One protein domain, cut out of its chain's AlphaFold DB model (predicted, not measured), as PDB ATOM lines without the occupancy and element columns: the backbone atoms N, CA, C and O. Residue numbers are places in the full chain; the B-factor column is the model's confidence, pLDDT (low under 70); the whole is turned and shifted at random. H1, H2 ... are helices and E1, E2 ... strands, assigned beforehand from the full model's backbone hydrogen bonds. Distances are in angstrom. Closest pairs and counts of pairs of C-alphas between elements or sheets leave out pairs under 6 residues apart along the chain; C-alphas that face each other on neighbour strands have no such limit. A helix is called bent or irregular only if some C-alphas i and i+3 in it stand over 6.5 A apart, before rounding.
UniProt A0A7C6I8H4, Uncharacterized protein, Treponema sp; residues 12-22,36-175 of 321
ATOM      1  N   VAL A  12      31.315 -28.569  32.216       32.75
ATOM      2  CA  VAL A  12      29.963 -28.905  31.710       32.75
ATOM      3  C   VAL A  12      28.865 -28.131  32.465       32.75
ATOM      4  O   VAL A  12      27.744 -28.004  31.985       32.75
ATOM      5  N   GLY A  13      29.180 -27.595  33.649       29.98
ATOM      6  CA  GLY A  13      28.238 -26.839  34.473       29.98
ATOM      7  C   GLY A  13      27.993 -25.407  33.994       29.98
ATOM      8  O   GLY A  13      26.848 -24.968  34.033       29.98
ATOM      9  N   ALA A  14      29.030 -24.703  33.526       36.72
ATOM     10  CA  ALA A  14      28.930 -23.297  33.118       36.72
ATOM     11  C   ALA A  14      28.149 -23.131  31.802       36.72
ATOM     12  O   ALA A  14      27.249 -22.305  31.707       36.72
ATOM     13  N   ILE A  15      28.385 -24.010  30.823       37.16
ATOM     14  CA  ILE A  15      27.696 -23.964  29.520       37.16
ATOM     15  C   ILE A  15      26.197 -24.279  29.656       37.16
ATOM     16  O   ILE A  15      25.380 -23.680  28.962       37.16
ATOM     17  N   ALA A  16      25.816 -25.148  30.598       36.69
ATOM     18  CA  ALA A  16      24.413 -25.489  30.824       36.69
ATOM     19  C   ALA A  16      23.581 -24.336  31.393       36.69
ATOM     20  O   ALA A  16      22.372 -24.259  31.171       36.69
ATOM     21  N   VAL A  17      24.220 -23.398  32.092       39.75
ATOM     22  CA  VAL A  17      23.570 -22.171  32.565       39.75
ATOM     23  C   VAL A  17      23.180 -21.283  31.370       39.75
ATOM     24  O   VAL A  17      22.053 -20.791  31.322       39.75
ATOM     25  N   VAL A  18      24.032 -21.193  30.339       42.03
ATOM     26  CA  VAL A  18      23.874 -20.302  29.168       42.03
ATOM     27  C   VAL A  18      22.591 -20.565  28.364       42.03
ATOM     28  O   VAL A  18      21.948 -19.627  27.890       42.03
ATOM     29  N   ILE A  19      22.168 -21.824  28.204       39.03
ATOM     30  CA  ILE A  19      20.990 -22.158  27.378       39.03
ATOM     31  C   ILE A  19      19.721 -22.350  28.221       39.03
ATOM     32  O   ILE A  19      18.628 -22.007  27.758       39.03
ATOM     33  N   LEU A  20      19.848 -22.774  29.485       32.06
ATOM     34  CA  LEU A  20      18.714 -22.842  30.416       32.06
ATOM     35  C   LEU A  20      18.105 -21.457  30.707       32.06
ATOM     36  O   LEU A  20      16.883 -21.363  30.837       32.06
ATOM     37  N   PHE A  21      18.898 -20.377  30.744       37.25
ATOM     38  CA  PHE A  21      18.380 -19.013  30.956       37.25
ATOM     39  C   PHE A  21      17.863 -18.329  29.681       37.25
ATOM     40  O   PHE A  21      16.914 -17.547  29.749       37.25
ATOM     41  N   ALA A  22      18.363 -18.694  28.492       38.31
ATOM     42  CA  ALA A  22      17.764 -18.244  27.230       38.31
ATOM     43  C   ALA A  22      16.320 -18.766  27.050       38.31
ATOM     44  O   ALA A  22      15.474 -18.070  26.486       38.31
ATOM     45  N   LEU A  36      24.284  -4.436  27.755       72.38
ATOM     46  CA  LEU A  36      24.172  -5.558  26.834       72.38
ATOM     47  C   LEU A  36      23.112  -6.576  27.298       72.38
ATOM     48  O   LEU A  36      22.937  -6.788  28.493       72.38
ATOM     49  N   PRO A  37      22.374  -7.223  26.370       80.44
ATOM     50  CA  PRO A  37      21.437  -8.283  26.740       80.44
ATOM     51  C   PRO A  37      22.170  -9.481  27.353       80.44
ATOM     52  O   PRO A  37      23.167  -9.918  26.780       80.44
ATOM     53  N   ASP A  38      21.624 -10.072  28.417       79.38
ATOM     54  CA  ASP A  38      22.288 -11.168  29.142       79.38
ATOM     55  C   ASP A  38      22.673 -12.340  28.233       79.38
ATOM     56  O   ASP A  38      23.809 -12.789  28.241       79.38
ATOM     57  N   GLN A  39      21.784 -12.715  27.313       75.62
ATOM     58  CA  GLN A  39      22.023 -13.772  26.321       75.62
ATOM     59  C   GLN A  39      23.280 -13.545  25.463       75.62
ATOM     60  O   GLN A  39      23.885 -14.503  24.983       75.62
ATOM     61  N   VAL A  40      23.645 -12.282  25.213       75.75
ATOM     62  CA  VAL A  40      24.848 -11.918  24.450       75.75
ATOM     63  C   VAL A  40      26.088 -12.093  25.314       75.75
ATOM     64  O   VAL A  40      27.080 -12.611  24.811       75.75
ATOM     65  N   LEU A  41      26.020 -11.677  26.582       77.25
ATOM     66  CA  LEU A  41      27.111 -11.815  27.542       77.25
ATOM     67  C   LEU A  41      27.390 -13.290  27.835       77.25
ATOM     68  O   LEU A  41      28.508 -13.729  27.605       77.25
ATOM     69  N   ASP A  42      26.360 -14.070  28.159       77.12
ATOM     70  CA  ASP A  42      26.480 -15.501  28.464       77.12
ATOM     71  C   ASP A  42      27.032 -16.288  27.256       77.12
ATOM     72  O   ASP A  42      27.872 -17.180  27.375       77.12
ATOM     73  N   SER A  43      26.591 -15.930  26.041       75.31
ATOM     74  CA  SER A  43      27.117 -16.535  24.811       75.31
ATOM     75  C   SER A  43      28.571 -16.149  24.536       75.31
ATOM     76  O   SER A  43      29.300 -16.933  23.930       75.31
ATOM     77  N   ALA A  44      28.980 -14.927  24.884       71.56
ATOM     78  CA  ALA A  44      30.342 -14.459  24.670       71.56
ATOM     79  C   ALA A  44      31.310 -15.072  25.686       71.56
ATOM     80  O   ALA A  44      32.357 -15.560  25.270       71.56
ATOM     81  N   GLU A  45      30.918 -15.121  26.958       79.31
ATOM     82  CA  GLU A  45      31.620 -15.818  28.039       79.31
ATOM     83  C   GLU A  45      31.882 -17.276  27.655       79.31
ATOM     84  O   GLU A  45      33.036 -17.674  27.523       79.31
ATOM     85  N   GLY A  46      30.838 -18.026  27.281       72.00
ATOM     86  CA  GLY A  46      31.008 -19.415  26.851       72.00
ATOM     87  C   GLY A  46      31.962 -19.570  25.658       72.00
ATOM     88  O   GLY A  46      32.740 -20.520  25.600       72.00
ATOM     89  N   VAL A  47      31.955 -18.636  24.698       71.44
ATOM     90  CA  VAL A  47      32.911 -18.652  23.576       71.44
ATOM     91  C   VAL A  47      34.340 -18.356  24.034       71.44
ATOM     92  O   VAL A  47      35.261 -18.981  23.508       71.44
ATOM     93  N   PHE A  48      34.549 -17.427  24.967       71.62
ATOM     94  CA  PHE A  48      35.875 -17.111  25.500       71.62
ATOM     95  C   PHE A  48      36.431 -18.236  26.369       71.62
ATOM     96  O   PHE A  48      37.594 -18.591  26.190       71.62
ATOM     97  N   ASP A  49      35.597 -18.871  27.187       71.31
ATOM     98  CA  ASP A  49      35.970 -20.060  27.953       71.31
ATOM     99  C   ASP A  49      36.447 -21.181  27.028       71.31
ATOM    100  O   ASP A  49      37.519 -21.760  27.232       71.31
ATOM    101  N   PHE A  50      35.709 -21.433  25.938       68.94
ATOM    102  CA  PHE A  50      36.149 -22.379  24.915       68.94
ATOM    103  C   PHE A  50      37.495 -21.973  24.310       68.94
ATOM    104  O   PHE A  50      38.376 -22.818  24.150       68.94
ATOM    105  N   VAL A  51      37.677 -20.698  23.955       65.00
ATOM    106  CA  VAL A  51      38.957 -20.203  23.421       65.00
ATOM    107  C   VAL A  51      40.091 -20.488  24.406       65.00
ATOM    108  O   VAL A  51      41.107 -21.045  23.988       65.00
ATOM    109  N   GLY A  52      39.913 -20.163  25.689       64.44
ATOM    110  CA  GLY A  52      40.903 -20.397  26.739       64.44
ATOM    111  C   GLY A  52      41.298 -21.870  26.843       64.44
ATOM    112  O   GLY A  52      42.479 -22.202  26.760       64.44
ATOM    113  N   GLU A  53      40.316 -22.771  26.902       66.25
ATOM    114  CA  GLU A  53      40.555 -24.213  27.028       66.25
ATOM    115  C   GLU A  53      41.413 -24.771  25.879       66.25
ATOM    116  O   GLU A  53      42.361 -25.530  26.097       66.25
ATOM    117  N   PHE A  54      41.117 -24.380  24.637       64.94
ATOM    118  CA  PHE A  54      41.847 -24.879  23.473       64.94
ATOM    119  C   PHE A  54      43.168 -24.154  23.212       64.94
ATOM    120  O   PHE A  54      44.025 -24.708  22.513       64.94
ATOM    121  N   LEU A  55      43.363 -22.949  23.751       64.31
ATOM    122  CA  LEU A  55      44.669 -22.288  23.766       64.31
ATOM    123  C   LEU A  55      45.644 -23.012  24.703       64.31
ATOM    124  O   LEU A  55      46.808 -23.160  24.343       64.31
ATOM    125  N   MET A  56      45.162 -23.571  25.817       64.12
ATOM    126  CA  MET A  56      45.981 -24.311  26.793       64.12
ATOM    127  C   MET A  56      46.436 -25.708  26.325       64.12
ATOM    128  O   MET A  56      47.194 -26.389  27.016       64.12
ATOM    129  N   VAL A  57      45.997 -26.176  25.152       66.62
ATOM    130  CA  VAL A  57      46.444 -27.465  24.599       66.62
ATOM    131  C   VAL A  57      47.824 -27.316  23.947       66.62
ATOM    132  O   VAL A  57      47.943 -26.731  22.870       66.62
ATOM    133  N   GLU A  58      48.868 -27.890  24.555       65.44
ATOM    134  CA  GLU A  58      50.244 -27.834  24.023       65.44
ATOM    135  C   GLU A  58      50.391 -28.528  22.651       65.44
ATOM    136  O   GLU A  58      50.959 -27.950  21.726       65.44
ATOM    137  N   ASP A  59      49.878 -29.759  22.494       70.75
ATOM    138  CA  ASP A  59      49.950 -30.534  21.240       70.75
ATOM    139  C   ASP A  59      48.613 -31.242  20.928       70.75
ATOM    140  O   ASP A  59      48.373 -32.373  21.383       70.75
ATOM    141  N   PRO A  60      47.758 -30.630  20.084       72.06
ATOM    142  CA  PRO A  60      46.477 -31.189  19.662       72.06
ATOM    143  C   PRO A  60      46.577 -32.556  18.984       72.06
ATOM    144  O   PRO A  60      45.604 -33.304  18.964       72.06
ATOM    145  N   SER A  61      47.732 -32.919  18.416       74.06
ATOM    146  CA  SER A  61      47.898 -34.208  17.737       74.06
ATOM    147  C   SER A  61      47.980 -35.394  18.703       74.06
ATOM    148  O   SER A  61      47.814 -36.547  18.290       74.06
ATOM    149  N   THR A  62      48.237 -35.112  19.982       73.94
ATOM    150  CA  THR A  62      48.394 -36.118  21.038       73.94
ATOM    151  C   THR A  62      47.210 -36.187  21.997       73.94
ATOM    152  O   THR A  62      47.074 -37.182  22.713       73.94
ATOM    153  N   GLU A  63      46.339 -35.181  21.965       73.19
ATOM    154  CA  GLU A  63      45.157 -35.087  22.814       73.19
ATOM    155  C   GLU A  63      43.934 -35.791  22.216       73.19
ATOM    156  O   GLU A  63      43.805 -35.992  21.005       73.19
ATOM    157  N   THR A  64      43.021 -36.211  23.094       77.31
ATOM    158  CA  THR A  64      41.730 -36.780  22.683       77.31
ATOM    159  C   THR A  64      40.629 -35.768  22.945       77.31
ATOM    160  O   THR A  64      40.314 -35.486  24.097       77.31
ATOM    161  N   PHE A  65      40.021 -35.267  21.875       78.12
ATOM    162  CA  PHE A  65      38.918 -34.314  21.959       78.12
ATOM    163  C   PHE A  65      37.554 -35.014  22.058       78.12
ATOM    164  O   PHE A  65      37.425 -36.158  21.606       78.12
ATOM    165  N   PRO A  66      36.534 -34.341  22.625       78.00
ATOM    166  CA  PRO A  66      35.158 -34.825  22.613       78.00
ATOM    167  C   PRO A  66      34.637 -35.106  21.200       78.00
ATOM    168  O   PRO A  66      35.083 -34.513  20.213       78.00
ATOM    169  N   ASP A  67      33.640 -35.987  21.112       84.19
ATOM    170  CA  ASP A  67      32.974 -36.283  19.848       84.19
ATOM    171  C   ASP A  67      32.408 -34.998  19.223       84.19
ATOM    172  O   ASP A  67      31.769 -34.180  19.881       84.19
ATOM    173  N   GLY A  68      32.659 -34.816  17.927       80.25
ATOM    174  CA  GLY A  68      32.241 -33.621  17.198       80.25
ATOM    175  C   GLY A  68      33.216 -32.445  17.277       80.25
ATOM    176  O   GLY A  68      32.995 -31.465  16.573       80.25
ATOM    177  N   VAL A  69      34.316 -32.540  18.031       83.00
ATOM    178  CA  VAL A  69      35.391 -31.536  18.043       83.00
ATOM    179  C   VAL A  69      36.605 -32.047  17.272       83.00
ATOM    180  O   VAL A  69      36.992 -33.212  17.349       83.00
ATOM    181  N   THR A  70      37.228 -31.181  16.482       85.19
ATOM    182  CA  THR A  70      38.509 -31.460  15.828       85.19
ATOM    183  C   THR A  70      39.398 -30.237  15.926       85.19
ATOM    184  O   THR A  70      38.970 -29.146  15.563       85.19
ATOM    185  N   VAL A  71      40.638 -30.429  16.366       83.00
ATOM    186  CA  VAL A  71      41.643 -29.367  16.470       83.00
ATOM    187  C   VAL A  71      42.813 -29.710  15.555       83.00
ATOM    188  O   VAL A  71      43.301 -30.840  15.554       83.00
ATOM    189  N   VAL A  72      43.229 -28.749  14.733       84.12
ATOM    190  CA  VAL A  72      44.326 -28.899  13.773       84.12
ATOM    191  C   VAL A  72      45.271 -27.718  13.911       84.12
ATOM    192  O   VAL A  72      44.850 -26.573  13.752       84.12
ATOM    193  N   ASP A  73      46.552 -28.003  14.129       80.19
ATOM    194  CA  ASP A  73      47.607 -27.006  13.977       80.19
ATOM    195  C   ASP A  73      48.007 -26.902  12.503       80.19
ATOM    196  O   ASP A  73      48.360 -27.890  11.847       80.19
ATOM    197  N   ASN A  74      47.931 -25.688  11.970       75.19
ATOM    198  CA  ASN A  74      48.360 -25.367  10.619       75.19
ATOM    199  C   ASN A  74      49.803 -24.843  10.637       75.19
ATOM    200  O   ASN A  74      50.253 -24.280  11.633       75.19
ATOM    201  N   PRO A  75      50.541 -24.988   9.523       57.66
ATOM    202  CA  PRO A  75      51.959 -24.626   9.445       57.66
ATOM    203  C   PRO A  75      52.292 -23.136   9.662       57.66
ATOM    204  O   PRO A  75      53.472 -22.826   9.789       57.66
ATOM    205  N   ASP A  76      51.297 -22.248   9.726       60.28
ATOM    206  CA  ASP A  76      51.455 -20.794   9.875       60.28
ATOM    207  C   ASP A  76      51.034 -20.305  11.282       60.28
ATOM    208  O   ASP A  76      50.325 -19.313  11.400       60.28
ATOM    209  N   GLU A  77      51.370 -21.048  12.348       63.00
ATOM    210  CA  GLU A  77      51.019 -20.703  13.752       63.00
ATOM    211  C   GLU A  77      49.509 -20.470  13.975       63.00
ATOM    212  O   GLU A  77      49.071 -19.791  14.905       63.00
ATOM    213  N   THR A  78      48.698 -21.058  13.094       69.75
ATOM    214  CA  THR A  78      47.243 -20.958  13.116       69.75
ATOM    215  C   THR A  78      46.661 -22.271  13.608       69.75
ATOM    216  O   THR A  78      46.805 -23.306  12.954       69.75
ATOM    217  N   ARG A  79      45.927 -22.238  14.712       80.94
ATOM    218  CA  ARG A  79      45.151 -23.366  15.217       80.94
ATOM    219  C   ARG A  79      43.705 -23.246  14.757       80.94
ATOM    220  O   ARG A  79      43.058 -22.227  14.982       80.94
ATOM    221  N   THR A  80      43.186 -24.290  14.121       84.50
ATOM    222  CA  THR A  80      41.792 -24.359  13.670       84.50
ATOM    223  C   THR A  80      41.023 -25.384  14.485       84.50
ATOM    224  O   THR A  80      41.379 -26.563  14.516       84.50
ATOM    225  N   LEU A  81      39.920 -24.947  15.081       83.31
ATOM    226  CA  LEU A  81      38.947 -25.776  15.770       83.31
ATOM    227  C   LEU A  81      37.719 -25.927  14.877       83.31
ATOM    228  O   LEU A  81      37.195 -24.948  14.346       83.31
ATOM    229  N   THR A  82      37.239 -27.152  14.711       87.38
ATOM    230  CA  THR A  82      36.021 -27.465  13.962       87.38
ATOM    231  C   THR A  82      35.043 -28.204  14.858       87.38
ATOM    232  O   THR A  82      35.390 -29.222  15.451       87.38
ATOM    233  N   PHE A  83      33.807 -27.715  14.885       85.44
ATOM    234  CA  PHE A  83      32.690 -28.285  15.626       85.44
ATOM    235  C   PHE A  83      31.690 -28.866  14.625       85.44
ATOM    236  O   PHE A  83      31.188 -28.160  13.748       85.44
ATOM    237  N   THR A  84      31.428 -30.165  14.713       90.75
ATOM    238  CA  THR A  84      30.493 -30.900  13.855       90.75
ATOM    239  C   THR A  84      29.571 -31.733  14.722       90.75
ATOM    240  O   THR A  84      29.947 -32.807  15.182       90.75
ATOM    241  N   ASN A  85      28.346 -31.249  14.902       88.06
ATOM    242  CA  ASN A  85      27.376 -31.789  15.848       88.06
ATOM    243  C   ASN A  85      27.991 -32.021  17.235       88.06
ATOM    244  O   ASN A  85      27.796 -33.077  17.828       88.06
ATOM    245  N   PHE A  86      28.791 -31.062  17.700       82.88
ATOM    246  CA  PHE A  86      29.348 -31.119  19.042       82.88
ATOM    247  C   PHE A  86      28.213 -30.886  20.039       82.88
ATOM    248  O   PHE A  86      27.490 -29.897  19.919       82.88
ATOM    249  N   GLU A  87      28.038 -31.798  20.986       79.38
ATOM    250  CA  GLU A  87      27.006 -31.719  22.021       79.38
ATOM    251  C   GLU A  87      27.695 -31.433  23.362       79.38
ATOM    252  O   GLU A  87      28.094 -32.375  24.050       79.38
ATOM    253  N   PRO A  88      27.909 -30.151  23.722       66.88
ATOM    254  CA  PRO A  88      28.489 -29.811  25.022       66.88
ATOM    255  C   PRO A  88      27.562 -30.214  26.178       66.88
ATOM    256  O   PRO A  88      28.031 -30.473  27.284       66.88
ATOM    257  N   GLU A  89      26.257 -30.311  25.909       66.38
ATOM    258  CA  GLU A  89      25.228 -30.727  26.855       66.38
ATOM    259  C   GLU A  89      24.020 -31.373  26.149       66.38
ATOM    260  O   GLU A  89      23.839 -31.257  24.932       66.38
ATOM    261  N   ASP A  90      23.171 -32.053  26.927       67.81
ATOM    262  CA  ASP A  90      21.991 -32.752  26.416       67.81
ATOM    263  C   ASP A  90      20.997 -31.771  25.769       67.81
ATOM    264  O   ASP A  90      20.383 -30.941  26.433       67.81
ATOM    265  N   GLY A  91      20.763 -31.930  24.465       67.56
ATOM    266  CA  GLY A  91      19.783 -31.127  23.726       67.56
ATOM    267  C   GLY A  91      20.342 -29.846  23.108       67.56
ATOM    268  O   GLY A  91      19.576 -29.109  22.480       67.56
ATOM    269  N   VAL A  92      21.654 -29.626  23.217       70.00
ATOM    270  CA  VAL A  92      22.365 -28.528  22.564       70.00
ATOM    271  C   VAL A  92      23.351 -29.079  21.559       70.00
ATOM    272  O   VAL A  92      24.114 -29.996  21.839       70.00
ATOM    273  N   THR A  93      23.358 -28.495  20.369       77.81
ATOM    274  CA  THR A  93      24.295 -28.868  19.316       77.81
ATOM    275  C   THR A  93      24.994 -27.636  18.776       77.81
ATOM    276  O   THR A  93      24.346 -26.717  18.280       77.81
ATOM    277  N   VAL A  94      26.321 -27.650  18.808       79.62
ATOM    278  CA  VAL A  94      27.194 -26.615  18.264       79.62
ATOM    279  C   VAL A  94      27.841 -27.114  16.974       79.62
ATOM    280  O   VAL A  94      28.347 -28.234  16.869       79.62
ATOM    281  N   ASN A  95      27.819 -26.261  15.958       81.94
ATOM    282  CA  ASN A  95      28.494 -26.463  14.685       81.94
ATOM    283  C   ASN A  95      29.275 -25.208  14.326       81.94
ATOM    284  O   ASN A  95      28.809 -24.104  14.592       81.94
ATOM    285  N   GLY A  96      30.414 -25.354  13.659       84.56
ATOM    286  CA  GLY A  96      31.149 -24.203  13.161       84.56
ATOM    287  C   GLY A  96      32.651 -24.388  13.136       84.56
ATOM    288  O   GLY A  96      33.176 -25.499  13.209       84.56
ATOM    289  N   THR A  97      33.345 -23.267  13.006       85.75
ATOM    290  CA  THR A  97      34.803 -23.225  12.948       85.75
ATOM    291  C   THR A  97      35.308 -22.016  13.707       85.75
ATOM    292  O   THR A  97      34.709 -20.943  13.643       85.75
ATOM    293  N   MET A  98      36.432 -22.191  14.387       83.12
ATOM    294  CA  MET A  98      37.192 -21.132  15.025       83.12
ATOM    295  C   MET A  98      38.653 -21.243  14.595       83.12
ATOM    296  O   MET A  98      39.173 -22.345  14.453       83.12
ATOM    297  N   ASN A  99      39.302 -20.113  14.353       82.69
ATOM    298  CA  ASN A  99      40.728 -20.033  14.084       82.69
ATOM    299  C   ASN A  99      41.372 -19.077  15.076       82.69
ATOM    300  O   ASN A  99      40.852 -17.985  15.322       82.69
ATOM    301  N   LEU A 100      42.515 -19.508  15.584       81.31
ATOM    302  CA  LEU A 100      43.371 -18.798  16.514       81.31
ATOM    303  C   LEU A 100      44.714 -18.640  15.810       81.31
ATOM    304  O   LEU A 100      45.279 -19.634  15.362       81.31
ATOM    305  N   GLU A 101      45.206 -17.419  15.655       80.38
ATOM    306  CA  GLU A 101      46.479 -17.147  14.982       80.38
ATOM    307  C   GLU A 101      47.341 -16.281  15.891       80.38
ATOM    308  O   GLU A 101      46.935 -15.185  16.286       80.38
ATOM    309  N   GLN A 102      48.536 -16.764  16.221       77.00
ATOM    310  CA  GLN A 102      49.505 -15.960  16.947       77.00
ATOM    311  C   GLN A 102      50.077 -14.888  16.010       77.00
ATOM    312  O   GLN A 102      50.684 -15.185  14.987       77.00
ATOM    313  N   LEU A 103      49.877 -13.618  16.358       74.19
ATOM    314  CA  LEU A 103      50.349 -12.476  15.569       74.19
ATOM    315  C   LEU A 103      51.713 -11.957  16.041       74.19
ATOM    316  O   LEU A 103      52.448 -11.338  15.272       74.19
ATOM    317  N   SER A 104      52.011 -12.118  17.329       69.75
ATOM    318  CA  SER A 104      53.224 -11.623  17.984       69.75
ATOM    319  C   SER A 104      53.425 -12.364  19.298       69.75
ATOM    320  O   SER A 104      52.441 -12.667  19.959       69.75
ATOM    321  N   GLU A 105      54.675 -12.597  19.697       64.88
ATOM    322  CA  GLU A 105      55.032 -13.181  21.001       64.88
ATOM    323  C   GLU A 105      55.335 -12.118  22.065       64.88
ATOM    324  O   GLU A 105      55.247 -12.399  23.252       64.88
ATOM    325  N   ASN A 106      55.721 -10.898  21.665       69.06
ATOM    326  CA  ASN A 106      56.182  -9.858  22.592       69.06
ATOM    327  C   ASN A 106      55.760  -8.441  22.143       69.06
ATOM    328  O   ASN A 106      56.424  -7.859  21.279       69.06
ATOM    329  N   PRO A 107      54.693  -7.857  22.723       67.56
ATOM    330  CA  PRO A 107      53.718  -8.525  23.591       67.56
ATOM    331  C   PRO A 107      52.986  -9.641  22.838       67.56
ATOM    332  O   PRO A 107      52.898  -9.608  21.600       67.56
ATOM    333  N   LEU A 108      52.480 -10.620  23.585       63.22
ATOM    334  CA  LEU A 108      51.731 -11.729  23.018       63.22
ATOM    335  C   LEU A 108      50.404 -11.214  22.450       63.22
ATOM    336  O   LEU A 108      49.650 -10.512  23.126       63.22
ATOM    337  N   LYS A 109      50.133 -11.536  21.184       74.25
ATOM    338  CA  LYS A 109      48.906 -11.151  20.482       74.25
ATOM    339  C   LYS A 109      48.333 -12.335  19.737       74.25
ATOM    340  O   LYS A 109      49.035 -12.948  18.936       74.25
ATOM    341  N   VAL A 110      47.043 -12.578  19.927       72.75
ATOM    342  CA  VAL A 110      46.312 -13.653  19.255       72.75
ATOM    343  C   VAL A 110      45.121 -13.073  18.515       72.75
ATOM    344  O   VAL A 110      44.280 -12.384  19.089       72.75
ATOM    345  N   SER A 111      45.050 -13.359  17.221       82.06
ATOM    346  CA  SER A 111      43.869 -13.130  16.401       82.06
ATOM    347  C   SER A 111      42.867 -14.257  16.626       82.06
ATOM    348  O   SER A 111      43.213 -15.434  16.538       82.06
ATOM    349  N   LEU A 112      41.619 -13.886  16.889       82.12
ATOM    350  CA  LEU A 112      40.495 -14.782  17.123       82.12
ATOM    351  C   LEU A 112      39.487 -14.592  15.994       82.12
ATOM    352  O   LEU A 112      39.001 -13.483  15.767       82.12
ATOM    353  N   SER A 113      39.121 -15.666  15.305       84.06
ATOM    354  CA  SER A 113      37.997 -15.645  14.369       84.06
ATOM    355  C   SER A 113      37.119 -16.863  14.578       84.06
ATOM    356  O   SER A 113      37.623 -17.976  14.658       84.06
ATOM    357  N   ALA A 114      35.806 -16.689  14.656       79.44
ATOM    358  CA  ALA A 114      34.884 -17.809  14.768       79.44
ATOM    359  C   ALA A 114      33.607 -17.577  13.969       79.44
ATOM    360  O   ALA A 114      33.141 -16.454  13.776       79.44
ATOM    361  N   THR A 115      33.021 -18.670  13.507       84.06
ATOM    362  CA  THR A 115      31.654 -18.736  13.002       84.06
ATOM    363  C   THR A 115      31.035 -19.986  13.587       84.06
ATOM    364  O   THR A 115      31.383 -21.094  13.185       84.06
ATOM    365  N   LEU A 116      30.144 -19.791  14.550       80.50
ATOM    366  CA  LEU A 116      29.478 -20.843  15.297       80.50
ATOM    367  C   LEU A 116      27.967 -20.740  15.092       80.50
ATOM    368  O   LEU A 116      27.395 -19.664  14.916       80.50
ATOM    369  N   SER A 117      27.307 -21.882  15.123       81.19
ATOM    370  CA  SER A 117      25.858 -21.995  15.149       81.19
ATOM    371  C   SER A 117      25.472 -23.016  16.196       81.19
ATOM    372  O   SER A 117      25.978 -24.140  16.166       81.19
ATOM    373  N   GLY A 118      24.584 -22.615  17.091       78.56
ATOM    374  CA  GLY A 118      24.035 -23.454  18.139       78.56
ATOM    375  C   GLY A 118      22.569 -23.754  17.864       78.56
ATOM    376  O   GLY A 118      21.838 -22.908  17.347       78.56
ATOM    377  N   THR A 119      22.127 -24.950  18.215       74.75
ATOM    378  CA  THR A 119      20.706 -25.293  18.290       74.75
ATOM    379  C   THR A 119      20.417 -25.839  19.678       74.75
ATOM    380  O   THR A 119      21.029 -26.838  20.044       74.75
ATOM    381  N   GLY A 120      19.508 -25.209  20.423       63.72
ATOM    382  CA  GLY A 120      19.117 -25.613  21.780       63.72
ATOM    383  C   GLY A 120      17.676 -25.195  22.089       63.72
ATOM    384  O   GLY A 120      17.221 -24.181  21.570       63.72
ATOM    385  N   GLU A 121      16.935 -26.029  22.832       54.97
ATOM    386  CA  GLU A 121      15.552 -25.838  23.344       54.97
ATOM    387  C   GLU A 121      14.519 -25.074  22.467       54.97
ATOM    388  O   GLU A 121      13.505 -24.580  22.954       54.97
ATOM    389  N   GLY A 122      14.693 -25.050  21.142       55.75
ATOM    390  CA  GLY A 122      13.750 -24.447  20.192       55.75
ATOM    391  C   GLY A 122      14.242 -23.193  19.466       55.75
ATOM    392  O   GLY A 122      13.528 -22.723  18.577       55.75
ATOM    393  N   GLU A 123      15.448 -22.700  19.756       66.00
ATOM    394  CA  GLU A 123      16.058 -21.570  19.051       66.00
ATOM    395  C   GLU A 123      17.357 -21.967  18.335       66.00
ATOM    396  O   GLU A 123      18.112 -22.841  18.765       66.00
ATOM    397  N   ASN A 124      17.592 -21.324  17.188       75.31
ATOM    398  CA  ASN A 124      18.846 -21.429  16.455       75.31
ATOM    399  C   ASN A 124      19.624 -20.141  16.697       75.31
ATOM    400  O   ASN A 124      19.150 -19.070  16.309       75.31
ATOM    401  N   ILE A 125      20.809 -20.257  17.282       80.19
ATOM    402  CA  ILE A 125      21.721 -19.136  17.484       80.19
ATOM    403  C   ILE A 125      22.827 -19.167  16.433       80.19
ATOM    404  O   ILE A 125      23.301 -20.230  16.024       80.19
ATOM    405  N   THR A 126      23.256 -17.993  15.991       77.06
ATOM    406  CA  THR A 126      24.438 -17.828  15.142       77.06
ATOM    407  C   THR A 126      25.354 -16.791  15.757       77.06
ATOM    408  O   THR A 126      24.924 -15.658  15.986       77.06
ATOM    409  N   ILE A 127      26.606 -17.176  15.969       80.62
ATOM    410  CA  ILE A 127      27.651 -16.337  16.538       80.62
ATOM    411  C   ILE A 127      28.766 -16.179  15.508       80.62
ATOM    412  O   ILE A 127      29.234 -17.163  14.933       80.62
ATOM    413  N   THR A 128      29.229 -14.953  15.288       81.19
ATOM    414  CA  THR A 128      30.521 -14.728  14.628       81.19
ATOM    415  C   THR A 128      31.417 -13.878  15.507       81.19
ATOM    416  O   THR A 128      30.983 -12.845  16.005       81.19
ATOM    417  N   LEU A 129      32.666 -14.293  15.661       82.50
ATOM    418  CA  LEU A 129      33.694 -13.591  16.421       82.50
ATOM    419  C   LEU A 129      34.796 -13.159  15.456       82.50
ATOM    420  O   LEU A 129      35.206 -13.937  14.596       82.50
ATOM    421  N   SER A 130      35.282 -11.935  15.595       84.44
ATOM    422  CA  SER A 130      36.495 -11.465  14.931       84.44
ATOM    423  C   SER A 130      37.176 -10.464  15.842       84.44
ATOM    424  O   SER A 130      36.661  -9.362  16.014       84.44
ATOM    425  N   GLY A 131      38.331 -10.808  16.394       78.00
ATOM    426  CA  GLY A 131      39.028  -9.927  17.315       78.00
ATOM    427  C   GLY A 131      40.503 -10.224  17.479       78.00
ATOM    428  O   GLY A 131      41.054 -11.136  16.870       78.00
ATOM    429  N   THR A 132      41.154  -9.412  18.296       77.19
ATOM    430  CA  THR A 132      42.547  -9.588  18.691       77.19
ATOM    431  C   THR A 132      42.651  -9.392  20.190       77.19
ATOM    432  O   THR A 132      42.315  -8.315  20.688       77.19
ATOM    433  N   ALA A 133      43.112 -10.434  20.873       75.75
ATOM    434  CA  ALA A 133      43.466 -10.421  22.283       75.75
ATOM    435  C   ALA A 133      44.961 -10.104  22.427       75.75
ATOM    436  O   ALA A 133      45.780 -10.568  21.628       75.75
ATOM    437  N   THR A 134      45.309  -9.268  23.402       68.69
ATOM    438  CA  THR A 134      46.689  -8.868  23.701       68.69
ATOM    439  C   THR A 134      46.960  -9.061  25.184       68.69
ATOM    440  O   THR A 134      46.207  -8.546  26.006       68.69
ATOM    441  N   TRP A 135      48.058  -9.730  25.512       68.75
ATOM    442  CA  TRP A 135      48.574  -9.863  26.874       68.75
ATOM    443  C   TRP A 135      49.685  -8.843  27.113       68.75
ATOM    444  O   TRP A 135      50.320  -8.376  26.156       68.75
ATOM    445  N   ALA A 136      49.917  -8.476  28.371       63.19
ATOM    446  CA  ALA A 136      51.019  -7.594  28.709       63.19
ATOM    447  C   ALA A 136      52.373  -8.289  28.482       63.19
ATOM    448  O   ALA A 136      52.487  -9.477  28.171       63.19
ATOM    449  N   MET A 137      53.451  -7.513  28.561       66.75
ATOM    450  CA  MET A 137      54.785  -8.037  28.299       66.75
ATOM    451  C   MET A 137      55.218  -8.994  29.415       66.75
ATOM    452  O   MET A 137      55.324  -8.589  30.567       66.75
ATOM    453  N   GLY A 138      55.535 -10.237  29.049       57.38
ATOM    454  CA  GLY A 138      55.945 -11.276  29.998       57.38
ATOM    455  C   GLY A 138      54.796 -12.107  30.572       57.38
ATOM    456  O   GLY A 138      55.084 -13.081  31.260       57.38
ATOM    457  N   GLU A 139      53.548 -11.761  30.253       57.69
ATOM    458  CA  GLU A 139      52.362 -12.561  30.575       57.69
ATOM    459  C   GLU A 139      52.189 -13.722  29.588       57.69
ATOM    460  O   GLU A 139      52.668 -13.683  28.445       57.69
ATOM    461  N   THR A 140      51.495 -14.767  30.034       60.59
ATOM    462  CA  THR A 140      51.239 -15.971  29.235       60.59
ATOM    463  C   THR A 140      49.755 -16.309  29.208       60.59
ATOM    464  O   THR A 140      49.036 -16.036  30.160       60.59
ATOM    465  N   MET A 141      49.296 -16.981  28.147       62.41
ATOM    466  CA  MET A 141      47.895 -17.427  28.053       62.41
ATOM    467  C   MET A 141      47.513 -18.480  29.107       62.41
ATOM    468  O   MET A 141      46.336 -18.790  29.247       62.41
ATOM    469  N   GLU A 142      48.494 -19.100  29.774       58.88
ATOM    470  CA  GLU A 142      48.258 -20.149  30.774       58.88
ATOM    471  C   GLU A 142      47.936 -19.579  32.156       58.88
ATOM    472  O   GLU A 142      47.196 -20.201  32.918       58.88
ATOM    473  N   GLU A 143      48.519 -18.426  32.486       55.50
ATOM    474  CA  GLU A 143      48.465 -17.843  33.828       55.50
ATOM    475  C   GLU A 143      47.666 -16.535  33.867       55.50
ATOM    476  O   GLU A 143      47.119 -16.205  34.921       55.50
ATOM    477  N   ASP A 144      47.553 -15.836  32.732       60.53
ATOM    478  CA  ASP A 144      47.031 -14.476  32.665       60.53
ATOM    479  C   ASP A 144      45.912 -14.324  31.622       60.53
ATOM    480  O   ASP A 144      45.965 -14.855  30.504       60.53
ATOM    481  N   ASP A 145      44.919 -13.510  31.969       64.44
ATOM    482  CA  ASP A 145      43.900 -13.035  31.037       64.44
ATOM    483  C   ASP A 145      44.473 -11.961  30.098       64.44
ATOM    484  O   ASP A 145      45.421 -11.249  30.443       64.44
ATOM    485  N   PRO A 146      43.913 -11.785  28.889       61.75
ATOM    486  CA  PRO A 146      44.386 -10.748  27.990       61.75
ATOM    487  C   PRO A 146      44.120  -9.350  28.567       61.75
ATOM    488  O   PRO A 146      42.975  -8.950  28.762       61.75
ATOM    489  N   SER A 147      45.181  -8.551  28.703       62.28
ATOM    490  CA  SER A 147      45.129  -7.124  29.072       62.28
ATOM    491  C   SER A 147      44.173  -6.269  28.223       62.28
ATOM    492  O   SER A 147      43.724  -5.206  28.650       62.28
ATOM    493  N   SER A 148      43.887  -6.688  26.987       67.06
ATOM    494  CA  SER A 148      42.877  -6.055  26.141       67.06
ATOM    495  C   SER A 148      42.362  -6.996  25.061       67.06
ATOM    496  O   SER A 148      43.088  -7.851  24.544       67.06
ATOM    497  N   ILE A 149      41.119  -6.763  24.642       72.75
ATOM    498  CA  ILE A 149      40.547  -7.356  23.438       72.75
ATOM    499  C   ILE A 149      39.924  -6.268  22.564       72.75
ATOM    500  O   ILE A 149      39.276  -5.334  23.036       72.75
ATOM    501  N   THR A 150      40.100  -6.398  21.255       73.69
ATOM    502  CA  THR A 150      39.465  -5.514  20.271       73.69
ATOM    503  C   THR A 150      38.783  -6.334  19.193       73.69
ATOM    504  O   THR A 150      39.215  -7.442  18.892       73.69
ATOM    505  N   GLY A 151      37.720  -5.794  18.597       75.81
ATOM    506  CA  GLY A 151      37.007  -6.431  17.493       75.81
ATOM    507  C   GLY A 151      35.505  -6.525  17.726       75.81
ATOM    508  O   GLY A 151      34.918  -5.711  18.441       75.81
ATOM    509  N   THR A 152      34.873  -7.498  17.078       78.50
ATOM    510  CA  THR A 152      33.420  -7.616  16.987       78.50
ATOM    511  C   THR A 152      32.943  -9.020  17.337       78.50
ATOM    512  O   THR A 152      33.434 -10.012  16.795       78.50
ATOM    513  N   PHE A 153      31.922  -9.074  18.188       79.00
ATOM    514  CA  PHE A 153      31.088 -10.242  18.436       79.00
ATOM    515  C   PHE A 153      29.725 -10.011  17.790       79.00
ATOM    516  O   PHE A 153      29.098  -8.981  18.022       79.00
ATOM    517  N   THR A 154      29.241 -10.934  16.972       79.31
ATOM    518  CA  THR A 154      27.916 -10.835  16.358       79.31
ATOM    519  C   THR A 154      27.046 -11.965  16.860       79.31
ATOM    520  O   THR A 154      27.362 -13.122  16.607       79.31
ATOM    521  N   TYR A 155      25.924 -11.627  17.485       80.75
ATOM    522  CA  TYR A 155      24.914 -12.567  17.955       80.75
ATOM    523  C   TYR A 155      23.631 -12.384  17.142       80.75
ATOM    524  O   TYR A 155      23.068 -11.289  17.082       80.75
ATOM    525  N   ASN A 156      23.187 -13.438  16.452       82.69
ATOM    526  CA  ASN A 156      21.977 -13.448  15.615       82.69
ATOM    527  C   ASN A 156      21.880 -12.274  14.616       82.69
ATOM    528  O   ASN A 156      20.800 -11.762  14.321       82.69
ATOM    529  N   GLY A 157      23.028 -11.857  14.071       76.06
ATOM    530  CA  GLY A 157      23.138 -10.771  13.093       76.06
ATOM    531  C   GLY A 157      23.296  -9.365  13.685       76.06
ATOM    532  O   GLY A 157      23.472  -8.420  12.916       76.06
ATOM    533  N   THR A 158      23.280  -9.218  15.011       73.69
ATOM    534  CA  THR A 158      23.568  -7.951  15.700       73.69
ATOM    535  C   THR A 158      25.010  -7.941  16.190       73.69
ATOM    536  O   THR A 158      25.436  -8.895  16.830       73.69
ATOM    537  N   SER A 159      25.758  -6.880  15.882       83.56
ATOM    538  CA  SER A 159      27.176  -6.745  16.238       83.56
ATOM    539  C   SER A 159      27.390  -5.904  17.494       83.56
ATOM    540  O   SER A 159      26.770  -4.855  17.654       83.56
ATOM    541  N   TYR A 160      28.338  -6.346  18.311       78.31
ATOM    542  CA  TYR A 160      28.749  -5.784  19.591       78.31
ATOM    543  C   TYR A 160      30.276  -5.642  19.623       78.31
ATOM    544  O   TYR A 160      30.992  -6.436  19.003       78.31
ATOM    545  N   ASN A 161      30.781  -4.627  20.325       78.81
ATOM    546  CA  ASN A 161      32.219  -4.441  20.513       78.81
ATOM    547  C   ASN A 161      32.734  -5.421  21.570       78.81
ATOM    548  O   ASN A 161      32.153  -5.518  22.648       78.81
ATOM    549  N   LEU A 162      33.842  -6.106  21.276       76.94
ATOM    550  CA  LEU A 162      34.444  -7.055  22.220       76.94
ATOM    551  C   LEU A 162      34.951  -6.375  23.498       76.94
ATOM    552  O   LEU A 162      34.851  -6.967  24.562       76.94
ATOM    553  N   SER A 163      35.438  -5.132  23.404       75.44
ATOM    554  CA  SER A 163      35.874  -4.365  24.578       75.44
ATOM    555  C   SER A 163      34.721  -4.116  25.551       75.44
ATOM    556  O   SER A 163      34.860  -4.378  26.734       75.44
ATOM    557  N   THR A 164      33.553  -3.713  25.039       78.00
ATOM    558  CA  THR A 164      32.347  -3.508  25.855       78.00
ATOM    559  C   THR A 164      31.862  -4.814  26.478       78.00
ATOM    560  O   THR A 164      31.456  -4.820  27.628       78.00
ATOM    561  N   ILE A 165      31.921  -5.932  25.744       76.00
ATOM    562  CA  ILE A 165      31.573  -7.245  26.304       76.00
ATOM    563  C   ILE A 165      32.502  -7.599  27.472       76.00
ATOM    564  O   ILE A 165      32.002  -7.981  28.521       76.00
ATOM    565  N   MET A 166      33.821  -7.445  27.323       77.88
ATOM    566  CA  MET A 166      34.768  -7.737  28.410       77.88
ATOM    567  C   MET A 166      34.567  -6.836  29.628       77.88
ATOM    568  O   MET A 166      34.634  -7.314  30.752       77.88
ATOM    569  N   GLU A 167      34.306  -5.544  29.418       77.94
ATOM    570  CA  GLU A 167      34.024  -4.603  30.509       77.94
ATOM    571  C   GLU A 167      32.760  -4.981  31.294       77.94
ATOM    572  O   GLU A 167      32.717  -4.801  32.509       77.94
ATOM    573  N   GLU A 168      31.731  -5.478  30.608       78.81
ATOM    574  CA  GLU A 168      30.462  -5.900  31.210       78.81
ATOM    575  C   GLU A 168      30.583  -7.270  31.898       78.81
ATOM    576  O   GLU A 168      30.004  -7.462  32.963       78.81
ATOM    577  N   LEU A 169      31.363  -8.204  31.339       74.88
ATOM    578  CA  LEU A 169      31.669  -9.484  31.992       74.88
ATOM    579  C   LEU A 169      32.484  -9.277  33.276       74.88
ATOM    580  O   LEU A 169      32.097  -9.787  34.319       74.88
ATOM    581  N   ALA A 170      33.520  -8.433  33.243       71.88
ATOM    582  CA  ALA A 170      34.318  -8.126  34.433       71.88
ATOM    583  C   ALA A 170      33.477  -7.517  35.574       71.88
ATOM    584  O   ALA A 170      33.713  -7.801  36.741       71.88
ATOM    585  N   GLN A 171      32.466  -6.704  35.244       73.38
ATOM    586  CA  GLN A 171      31.547  -6.144  36.243       73.38
ATOM    587  C   GLN A 171      30.606  -7.190  36.852       73.38
ATOM    588  O   GLN A 171      30.208  -7.040  38.005       73.38
ATOM    589  N   ARG A 172      30.234  -8.235  36.101       68.88
ATOM    590  CA  ARG A 172      29.409  -9.334  36.625       68.88
ATOM    591  C   ARG A 172      30.177 -10.183  37.631       68.88
ATOM    592  O   ARG A 172      29.625 -10.499  38.681       68.88
ATOM    593  N   ASP A 173      31.442 -10.473  37.341       60.62
ATOM    594  CA  ASP A 173      32.307 -11.247  38.238       60.62
ATOM    595  C   ASP A 173      32.541 -10.535  39.585       60.62
ATOM    596  O   ASP A 173      32.704 -11.184  40.619       60.62
ATOM    597  N   ASP A 174      32.495  -9.199  39.590       53.94
ATOM    598  CA  ASP A 174      32.611  -8.373  40.795       53.94
ATOM    599  C   ASP A 174      31.349  -8.357  41.671       53.94
ATOM    600  O   ASP A 174      31.447  -8.278  42.901       53.94
ATOM    601  N   ASP A 175      30.164  -8.436  41.062       48.69
ATOM    602  CA  ASP A 175      28.876  -8.349  41.764       48.69
ATOM    603  C   ASP A 175      28.462  -9.686  42.430       48.69
ATOM    604  O   ASP A 175      27.673  -9.681  43.380       48.69
TER     605      ASP A 175
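AT A GLANCE: This is residues 12 to 22 and 36 to 175 of the 321 residues of an uncharacterized protein of Treponema sp (UniProt A0A7C6I8H4). One broad, twisted sheet of seven strands is laid out as a wall, with its long strands bent so that it arches over helix H2, while its other face is bare of named helices. H2 packs slantwise under the arch, H1 lies beside the first part of H2, and H3 follows E7 at one edge and sticks out away from the sheet. The printed part has 151 residues with three named helices and seven named strands, in the order H1 H2 E1 E2 E3 E4 E5 E6 E7 H3, and the sheet runs E1 - E2 - E3 - E4 - E5 - E6 - E7, all antiparallel. The class is mixed, helices and strands, and the whole is compact, with a radius of gyration of the C-alphas of 15.2 A and spans of 44 by 37 by 26 A.

IN THESE COORDINATES: H1 holds residues 12 to 22, 16.8 A long, and begins at C-alpha 12 at (29.963, -28.905, 31.710). After the cut, H2 takes residues 38 to 55, 25.6 A. The strands follow: E1 residues 69 to 74, E2 residues 78 to 86 with 21.4 A, E3 residues 92 to 105 with 36.1 A, E4 residues 108 to 120 with 35.5 A, E5 residues 123 to 134 with 33.5 A, E6 residues 148 to 155 with 20.8 A, and E7 residues 158 to 161. C-alpha 92, where E3 begins, is at (22.365, -28.528, 22.564). H3, residues 162 to 175, is 20.4 A long and ends at C-alpha 175 at (28.876, -8.349, 41.764).

HOW THE PARTS SIT: The seven strands form a meander, each strand the antiparallel neighbour of the one before, with E1 and E7 as edge strands. E1 and E2 are a hairpin, with N 72 and O 80 at 2.9 A, within hydrogen-bond range. In the hairpin E3 and E4, N 99 and O 113 are 2.7 A apart, and in E4 and E5, N 116 and O 127 are 2.8 A apart. E5 and E6 have N 130 and O 152 at 2.9 A, and E6 and E7 have N 153 and O 160 at 2.9 A. E3 bends by 58 degrees at residue 95, E4 by 53 degrees at 117, E5 by 51 degrees at 131 and E6 by 62 degrees at 151. H1, H2 and H3 are on one face of the sheet, an arrangement of two layers, helices over a sheet. H2 has a height over the sheet of 9.6 A and lies over E3, E4, E5 and E6, for E4 and E5 only just, with 3 C-alphas on each. On the local plane H2 stands at 58 degrees to E3, only just slantwise to the strands. H3, at a height of 8.1 A, lies over none of the strands; its closest C-alphas to E6 are those of Leu 162 and Thr 152, 5.4 A. H1 and H2 touch at a shallow tilt of 23 degrees, opposite ways, closest at the C-alphas of Val 18 and Asp 42, 5.5 A. H2 touches H3 with its residues 41 to 45 alone, about perpendicular at 81 degrees, closest at the C-alphas of Leu 41 and Ile 165, 6.5 A. H1 and H3 are apart. In H2 and H3 every O i to N i+4 pair is within hydrogen-bond range; in H1 2 of 7 are, beside 4 of 8 O i to N i+3 pairs.

THE WHOLE: The two C-alphas farthest apart are those of Gly 122 and Gly 138, 45.3 A. Residues 23 to 35 are not printed, and C-alphas 22 and 36 are 14.2 A apart across this cut. The links H2 to E1 and E5 to E6 are long, each of 13 residues. The mean pLDDT of the printed part is 71.0; 56 residues are under 70, among them residues 12 to 22 and 134 to 148, and H1 has a mean of 37.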